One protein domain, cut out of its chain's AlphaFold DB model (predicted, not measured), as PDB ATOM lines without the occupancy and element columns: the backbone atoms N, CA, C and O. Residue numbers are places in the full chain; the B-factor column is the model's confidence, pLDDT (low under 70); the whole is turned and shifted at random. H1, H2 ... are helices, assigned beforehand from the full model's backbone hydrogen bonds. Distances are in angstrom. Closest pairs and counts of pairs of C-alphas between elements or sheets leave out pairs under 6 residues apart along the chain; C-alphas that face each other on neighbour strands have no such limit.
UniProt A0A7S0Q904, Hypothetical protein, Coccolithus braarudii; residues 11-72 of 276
ATOM      1  N   ASP A  11     168.852 174.952 195.990       47.41
ATOM      2  CA  ASP A  11     170.034 174.452 195.253       47.41
ATOM      3  C   ASP A  11     171.312 174.608 196.052       47.41
ATOM      4  O   ASP A  11     172.252 173.818 195.953       47.41
ATOM      5  N   LEU A  12     171.299 175.612 196.927       54.88
ATOM      6  CA  LEU A  12     172.268 175.729 197.992       54.88
ATOM      7  C   LEU A  12     172.167 174.557 198.963       54.88
ATOM      8  O   LEU A  12     173.144 174.324 199.642       54.88
ATOM      9  N   VAL A  13     171.064 173.808 199.048       62.34
ATOM     10  CA  VAL A  13     170.919 172.747 200.055       62.34
ATOM     11  C   VAL A  13     171.670 171.487 199.651       62.34
ATOM     12  O   VAL A  13     172.461 171.033 200.458       62.34
ATOM     13  N   VAL A  14     171.561 170.989 198.415       69.31
ATOM     14  CA  VAL A  14     172.311 169.777 198.008       69.31
ATOM     15  C   VAL A  14     173.811 170.063 197.888       69.31
ATOM     16  O   VAL A  14     174.634 169.289 198.373       69.31
ATOM     17  N   LEU A  15     174.192 171.202 197.297       73.12
ATOM     18  CA  LEU A  15     175.598 171.605 197.242       73.12
ATOM     19  C   LEU A  15     176.142 171.891 198.647       73.12
ATOM     20  O   LEU A  15     177.232 171.426 198.972       73.12
ATOM     21  N   ALA A  16     175.400 172.609 199.500       78.50
ATOM     22  CA  ALA A  16     175.838 172.824 200.877       78.50
ATOM     23  C   ALA A  16     175.786 171.547 201.708       78.50
ATOM     24  O   ALA A  16     176.521 171.487 202.675       78.50
ATOM     25  N   GLU A  17     174.981 170.542 201.376       83.88
ATOM     26  CA  GLU A  17     175.020 169.229 202.022       83.88
ATOM     27  C   GLU A  17     176.300 168.496 201.655       83.88
ATOM     28  O   GLU A  17     176.989 168.053 202.561       83.88
ATOM     29  N   VAL A  18     176.691 168.468 200.374       81.75
ATOM     30  CA  VAL A  18     177.984 167.893 199.966       81.75
ATOM     31  C   VAL A  18     179.147 168.641 200.618       81.75
ATOM     32  O   VAL A  18     180.057 168.013 201.147       81.75
ATOM     33  N   VAL A  19     179.107 169.976 200.627       83.56
ATOM     34  CA  VAL A  19     180.138 170.800 201.275       83.56
ATOM     35  C   VAL A  19     180.129 170.593 202.790       83.56
ATOM     36  O   VAL A  19     181.195 170.495 203.378       83.56
ATOM     37  N   ARG A  20     178.966 170.501 203.443       86.44
ATOM     38  CA  ARG A  20     178.843 170.321 204.901       86.44
ATOM     39  C   ARG A  20     179.240 168.914 205.335       86.44
ATOM     40  O   ARG A  20     179.875 168.781 206.368       86.44
ATOM     41  N   GLU A  21     178.904 167.893 204.555       88.62
ATOM     42  CA  GLU A  21     179.332 166.505 204.749       88.62
ATOM     43  C   GLU A  21     180.848 166.384 204.578       88.62
ATOM     44  O   GLU A  21     181.525 165.853 205.456       88.62
ATOM     45  N   TRP A  22     181.401 166.961 203.508       91.50
ATOM     46  CA  TRP A  22     182.846 167.012 203.302       91.50
ATOM     47  C   TRP A  22     183.541 167.782 204.429       91.50
ATOM     48  O   TRP A  22     184.489 167.283 205.020       91.50
ATOM     49  N   MET A  23     183.021 168.953 204.810       87.25
ATOM     50  CA  MET A  23     183.563 169.729 205.925       87.25
ATOM     51  C   MET A  23     183.480 168.970 207.248       87.25
ATOM     52  O   MET A  23     184.425 169.025 208.017       87.25
ATOM     53  N   ALA A  24     182.406 168.227 207.514       89.69
ATOM     54  CA  ALA A  24     182.286 167.423 208.728       89.69
ATOM     55  C   ALA A  24     183.285 166.253 208.776       89.69
ATOM     56  O   ALA A  24     183.643 165.814 209.865       89.69
ATOM     57  N   THR A  25     183.725 165.758 207.616       87.81
ATOM     58  CA  THR A  25     184.584 164.569 207.516       87.81
ATOM     59  C   THR A  25     186.063 164.938 207.406       87.81
ATOM     60  O   THR A  25     186.889 164.409 208.142       87.81
ATOM     61  N   ASP A  26     186.386 165.890 206.530       86.31
ATOM     62  CA  ASP A  26     187.756 166.202 206.108       86.31
ATOM     63  C   ASP A  26     188.253 167.572 206.609       86.31
ATOM     64  O   ASP A  26     189.444 167.872 206.510       86.31
ATOM     65  N   ALA A  27     187.371 168.426 207.147       87.88
ATOM     66  CA  ALA A  27     187.722 169.791 207.556       87.88
ATOM     67  C   ALA A  27     186.916 170.298 208.772       87.88
ATOM     68  O   ALA A  27     186.512 171.464 208.800       87.88
ATOM     69  N   ALA A  28     186.681 169.432 209.768       88.75
ATOM     70  CA  ALA A  28     185.710 169.666 210.848       88.75
ATOM     71  C   ALA A  28     185.977 170.942 211.670       88.75
ATOM     72  O   ALA A  28     185.036 171.615 212.089       88.75
ATOM     73  N   ASP A  29     187.252 171.311 211.826       91.56
ATOM     74  CA  ASP A  29     187.686 172.479 212.604       91.56
ATOM     75  C   ASP A  29     187.948 173.730 211.750       91.56
ATOM     76  O   ASP A  29     188.409 174.760 212.248       91.56
ATOM     77  N   GLN A  30     187.689 173.664 210.442       87.31
ATOM     78  CA  GLN A  30     187.989 174.753 209.519       87.31
ATOM     79  C   GLN A  30     186.723 175.494 209.093       87.31
ATOM     80  O   GLN A  30     185.647 174.929 208.930       87.31
ATOM     81  N   SER A  31     186.855 176.793 208.840       91.88
ATOM     82  CA  SER A  31     185.805 177.558 208.167       91.88
ATOM     83  C   SER A  31     185.865 177.330 206.652       91.88
ATOM     84  O   SER A  31     186.944 177.152 206.092       91.88
ATOM     85  N   LEU A  32     184.739 177.448 205.938       81.00
ATOM     86  CA  LEU A  32     184.753 177.370 204.467       81.00
ATOM     87  C   LEU A  32     185.717 178.403 203.854       81.00
ATOM     88  O   LEU A  32     186.386 178.138 202.861       81.00
ATOM     89  N   ARG A  33     185.834 179.581 204.476       82.94
ATOM     90  CA  ARG A  33     186.750 180.633 204.026       82.94
ATOM     91  C   ARG A  33     188.221 180.230 204.171       82.94
ATOM     92  O   ARG A  33     189.006 180.585 203.301       82.94
ATOM     93  N   SER A  34     188.588 179.517 205.237       83.81
ATOM     94  CA  SER A  34     189.954 179.012 205.426       83.81
ATOM     95  C   SER A  34     190.254 177.832 204.501       83.81
ATOM     96  O   SER A  34     191.317 177.823 203.895       83.81
ATOM     97  N   VAL A  35     189.288 176.930 204.288       84.88
ATOM     98  CA  VAL A  35     189.384 175.836 203.300       84.88
ATOM     99  C   VAL A  35     189.624 176.375 201.888       84.88
ATOM    100  O   VAL A  35     190.458 175.850 201.162       84.88
ATOM    101  N   LEU A  36     188.921 177.442 201.491       83.06
ATOM    102  CA  LEU A  36     189.095 178.064 200.173       83.06
ATOM    103  C   LEU A  36     190.403 178.860 200.040       83.06
ATOM    104  O   LEU A  36     190.859 179.087 198.919       83.06
ATOM    105  N   ALA A  37     190.985 179.318 201.153       80.12
ATOM    106  CA  ALA A  37     192.261 180.033 201.166       80.12
ATOM    107  C   ALA A  37     193.468 179.081 201.127       80.12
ATOM    108  O   ALA A  37     194.531 179.470 200.644       80.12
ATOM    109  N   ASP A  38     193.303 177.850 201.613       89.62
ATOM    110  CA  ASP A  38     194.311 176.798 201.550       89.62
ATOM    111  C   ASP A  38     194.232 176.020 200.226       89.62
ATOM    112  O   ASP A  38     193.200 175.453 199.866       89.62
ATOM    113  N   ALA A  39     195.339 175.974 199.482       86.06
ATOM    114  CA  ALA A  39     195.360 175.384 198.144       86.06
ATOM    115  C   ALA A  39     195.075 173.872 198.159       86.06
ATOM    116  O   ALA A  39     194.412 173.355 197.253       86.06
ATOM    117  N   GLN A  40     195.551 173.163 199.186       87.88
ATOM    118  CA  GLN A  40     195.378 171.718 199.305       87.88
ATOM    119  C   GLN A  40     193.928 171.367 199.655       87.88
ATOM    120  O   GLN A  40     193.310 170.550 198.969       87.88
ATOM    121  N   SER A  41     193.356 172.040 200.650       83.38
ATOM    122  CA  SER A  41     191.966 171.853 201.083       83.38
ATOM    123  C   SER A  41     190.967 172.276 200.001       83.38
ATOM    124  O   SER A  41     189.984 171.579 199.757       83.38
ATOM    125  N   SER A  42     191.252 173.361 199.274       82.00
ATOM    126  CA  SER A  42     190.467 173.793 198.110       82.00
ATOM    127  C   SER A  42     190.470 172.745 196.988       82.00
ATOM    128  O   SER A  42     189.426 172.439 196.410       82.00
ATOM    129  N   THR A  43     191.623 172.120 196.724       85.00
ATOM    130  CA  THR A  43     191.748 171.044 195.724       85.00
ATOM    131  C   THR A  43     190.990 169.781 196.146       85.00
ATOM    132  O   THR A  43     190.309 169.161 195.323       85.00
ATOM    133  N   ALA A  44     191.056 169.410 197.428       83.88
ATOM    134  CA  ALA A  44     190.314 168.276 197.976       83.88
ATOM    135  C   ALA A  44     188.793 168.492 197.874       83.88
ATOM    136  O   ALA A  44     188.082 167.626 197.360       83.88
ATOM    137  N   LEU A  45     188.309 169.685 198.236       83.81
ATOM    138  CA  LEU A  45     186.905 170.064 198.075       83.81
ATOM    139  C   LEU A  45     186.466 170.032 196.602       83.81
ATOM    140  O   LEU A  45     185.402 169.500 196.283       83.81
ATOM    141  N   ALA A  46     187.283 170.559 195.685       80.94
ATOM    142  CA  ALA A  46     186.991 170.518 194.252       80.94
ATOM    143  C   ALA A  46     186.876 169.076 193.728       80.94
ATOM    144  O   ALA A  46     185.984 168.777 192.934       80.94
ATOM    145  N   THR A  47     187.729 168.173 194.215       85.62
ATOM    146  CA  THR A  47     187.710 166.747 193.855       85.62
ATOM    147  C   THR A  47     186.458 166.049 194.391       85.62
ATOM    148  O   THR A  47     185.804 165.305 193.660       85.62
ATOM    149  N   ALA A  48     186.066 166.332 195.637       81.00
ATOM    150  CA  ALA A  48     184.834 165.805 196.227       81.00
ATOM    151  C   ALA A  48     183.586 166.282 195.465       81.00
ATOM    152  O   ALA A  48     182.681 165.495 195.180       81.00
ATOM    153  N   LEU A  49     183.558 167.558 195.069       78.50
ATOM    154  CA  LEU A  49     182.493 168.110 194.235       78.50
ATOM    155  C   LEU A  49     182.459 167.449 192.855       78.50
ATOM    156  O   LEU A  49     181.385 167.044 192.412       78.50
ATOM    157  N   ALA A  50     183.608 167.289 192.197       74.81
ATOM    158  CA  ALA A  50     183.700 166.606 190.907       74.81
ATOM    159  C   ALA A  50     183.174 165.162 190.989       74.81
ATOM    160  O   ALA A  50     182.312 164.783 190.200       74.81
ATOM    161  N   SER A  51     183.579 164.401 192.009       81.69
ATOM    162  CA  SER A  51     183.070 163.047 192.273       81.69
ATOM    163  C   SER A  51     181.552 163.028 192.528       81.69
ATOM    164  O   SER A  51     180.825 162.160 192.034       81.69
ATOM    165  N   ALA A  52     181.017 164.032 193.231       78.50
ATOM    166  CA  ALA A  52     179.576 164.182 193.430       78.50
ATOM    167  C   ALA A  52     178.814 164.492 192.122       78.50
ATOM    168  O   ALA A  52     177.662 164.074 191.970       78.50
ATOM    169  N   PHE A  53     179.439 165.182 191.162       76.94
ATOM    170  CA  PHE A  53     178.891 165.367 189.813       76.94
ATOM    171  C   PHE A  53     178.981 164.087 188.971       76.94
ATOM    172  O   PHE A  53     178.004 163.715 188.320       76.94
ATOM    173  N   GLU A  54     180.113 163.381 189.008       80.75
ATOM    174  CA  GLU A  54     180.335 162.133 188.262       80.75
ATOM    175  C   GLU A  54     179.381 161.019 188.707       80.75
ATOM    176  O   GLU A  54     178.753 160.354 187.880       80.75
ATOM    177  N   SER A  55     179.177 160.886 190.017       84.06
ATOM    178  CA  SER A  55     178.188 159.975 190.610       84.06
ATOM    179  C   SER A  55     176.735 160.410 190.382       84.06
ATOM    180  O   SER A  55     175.809 159.726 190.818       84.06
ATOM    181  N   LYS A  56     176.506 161.546 189.701       81.44
ATOM    182  CA  LYS A  56     175.193 162.175 189.470       81.44
ATOM    183  C   LYS A  56     174.435 162.498 190.761       81.44
ATOM    184  O   LYS A  56     173.228 162.758 190.713       81.44
ATOM    185  N   ARG A  57     175.130 162.517 191.905       79.38
ATOM    186  CA  ARG A  57     174.578 162.942 193.197       79.38
ATOM    187  C   ARG A  57     174.150 164.404 193.119       79.38
ATOM    188  O   ARG A  57     173.052 164.739 193.552       79.38
ATOM    189  N   ILE A  58     174.972 165.220 192.460       77.31
ATOM    190  CA  ILE A  58     174.626 166.557 191.981       77.31
ATOM    191  C   ILE A  58     174.383 166.436 190.475       77.31
ATOM    192  O   ILE A  58     175.317 166.273 189.693       77.31
ATOM    193  N   SER A  59     173.124 166.481 190.039       81.50
ATOM    194  CA  SER A  59     172.813 166.535 188.610       81.50
ATOM    195  C   SER A  59     171.756 167.586 188.320       81.50
ATOM    196  O   SER A  59     170.789 167.737 189.066       81.50
ATOM    197  N   MET A  60     171.921 168.280 187.190       72.50
ATOM    198  CA  MET A  60     170.929 169.238 186.695       72.50
ATOM    199  C   MET A  60     169.560 168.568 186.534       72.50
ATOM    200  O   MET A  60     168.538 169.172 186.813       72.50
ATOM    201  N   ARG A  61     169.536 167.287 186.143       77.62
ATOM    202  CA  ARG A  61     168.309 166.494 186.039       77.62
ATOM    203  C   ARG A  61     167.592 166.354 187.382       77.62
ATOM    204  O   ARG A  61     166.405 166.635 187.440       77.62
ATOM    205  N   ARG A  62     168.307 165.958 188.437       77.06
ATOM    206  CA  ARG A  62     167.730 165.800 189.778       77.06
ATOM    207  C   ARG A  62     167.233 167.137 190.328       77.06
ATOM    208  O   ARG A  62     166.111 167.219 190.798       77.06
ATOM    209  N   PHE A  63     168.012 168.202 190.133       76.19
ATOM    210  CA  PHE A  63     167.583 169.568 190.441       76.19
ATOM    211  C   PHE A  63     166.259 169.940 189.742       76.19
ATOM    212  O   PHE A  63     165.338 170.460 190.371       76.19
ATOM    213  N   LEU A  64     166.135 169.642 188.447       79.38
ATOM    214  CA  LEU A  64     164.912 169.903 187.686       79.38
ATOM    215  C   LEU A  64     163.731 169.067 188.176       79.38
ATOM    216  O   LEU A  64     162.627 169.589 188.275       79.38
ATOM    217  N   GLU A  65     163.954 167.789 188.472       81.00
ATOM    218  CA  GLU A  65     162.927 166.883 188.989       81.00
ATOM    219  C   GLU A  65     162.416 167.345 190.366       81.00
ATOM    220  O   GLU A  65     161.203 167.362 190.585       81.00
ATOM    221  N   ASP A  66     163.313 167.807 191.242       77.62
ATOM    222  CA  ASP A  66     162.992 168.208 192.616       77.62
ATOM    223  C   ASP A  66     162.350 169.608 192.705       77.62
ATOM    224  O   ASP A  66     161.444 169.833 193.514       77.62
ATOM    225  N   HIS A  67     162.786 170.562 191.874       71.00
ATOM    226  CA  HIS A  67     162.435 171.982 192.045       71.00
ATOM    227  C   HIS A  67     161.643 172.595 190.897       71.00
ATOM    228  O   HIS A  67     160.899 173.557 191.101       71.00
ATOM    229  N   LEU A  68     161.777 172.049 189.691       79.25
ATOM    230  CA  LEU A  68     161.066 172.518 188.508       79.25
ATOM    231  C   LEU A  68     160.379 171.341 187.807       79.25
ATOM    232  O   LEU A  68     160.589 171.143 186.603       79.25
ATOM    233  N   PRO A  69     159.550 170.551 188.524       74.94
ATOM    234  CA  PRO A  69     158.885 169.414 187.921       74.94
ATOM    235  C   PRO A  69     158.026 169.943 186.773       74.94
ATOM    236  O   PRO A  69     157.133 170.760 187.000       74.94
ATOM    237  N   ARG A  70     158.314 169.472 185.547       80.25
ATOM    238  CA  ARG A  70     157.749 169.885 184.234       80.25
ATOM    239  C   ARG A  70     158.562 170.897 183.420       80.25
ATOM    240  O   ARG A  70     158.183 171.165 182.281       80.25
ATOM    241  N   ALA A  71     159.666 171.436 183.927       78.31
ATOM    242  CA  ALA A  71     160.554 172.251 183.103       78.31
ATOM    243  C   ALA A  71     161.408 171.370 182.178       78.31
ATOM    244  O   ALA A  71     161.960 170.350 182.587       78.31
ATOM    245  N   SER A  72     161.551 171.781 180.916       80.56
ATOM    246  CA  SER A  72     162.508 171.157 179.998       80.56
ATOM    247  C   SER A  72     163.933 171.493 180.432       80.56
ATOM    248  O   SER A  72     164.273 172.667 180.604       80.56
TER     249      SER A  72
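What this domain is: This is residues 11 to 72 of the 276 residues of the protein "Hypothetical protein" of Coccolithus braarudii (UniProt A0A7S0Q904). Two long helices, H1 and H3, cross steeply and run opposite ways, with short H2 in the turn between them at one end and H4 beyond the other. The printed part has 62 residues, with four named helices in the order H1, H2, H3, H4 and no named strand: all helix. It is a loose rod, with a radius of gyration of the C-alphas of 13.4 A and spans of 41 by 18 by 18 A.

How they stand to each other: Start at H1, residues 11 to 26; its residues 18 to 22 touch H3, residues 39 to 54, at a steep tilt of 54 degrees, with the closest C-alphas, Trp 22 and Leu 45, 7.3 A apart. H2, residues 32 to 37, and H4, residues 60 to 67, are apart. Every O i to N i+4 pair is within hydrogen-bond range in H2, H3 and H4, and 11 of 12 in H1.

Where its parts are: Find C-alpha 11 at (170.034, 174.452, 195.253); H1 runs 22.4 A from there. H3 spans 22.3 A, and H4 ends at C-alpha 67, (162.435, 171.982, 192.045).

The domain as a whole: The printed part has no cut, its three links are tight, and residues 11 to 14 are under pLDDT 70.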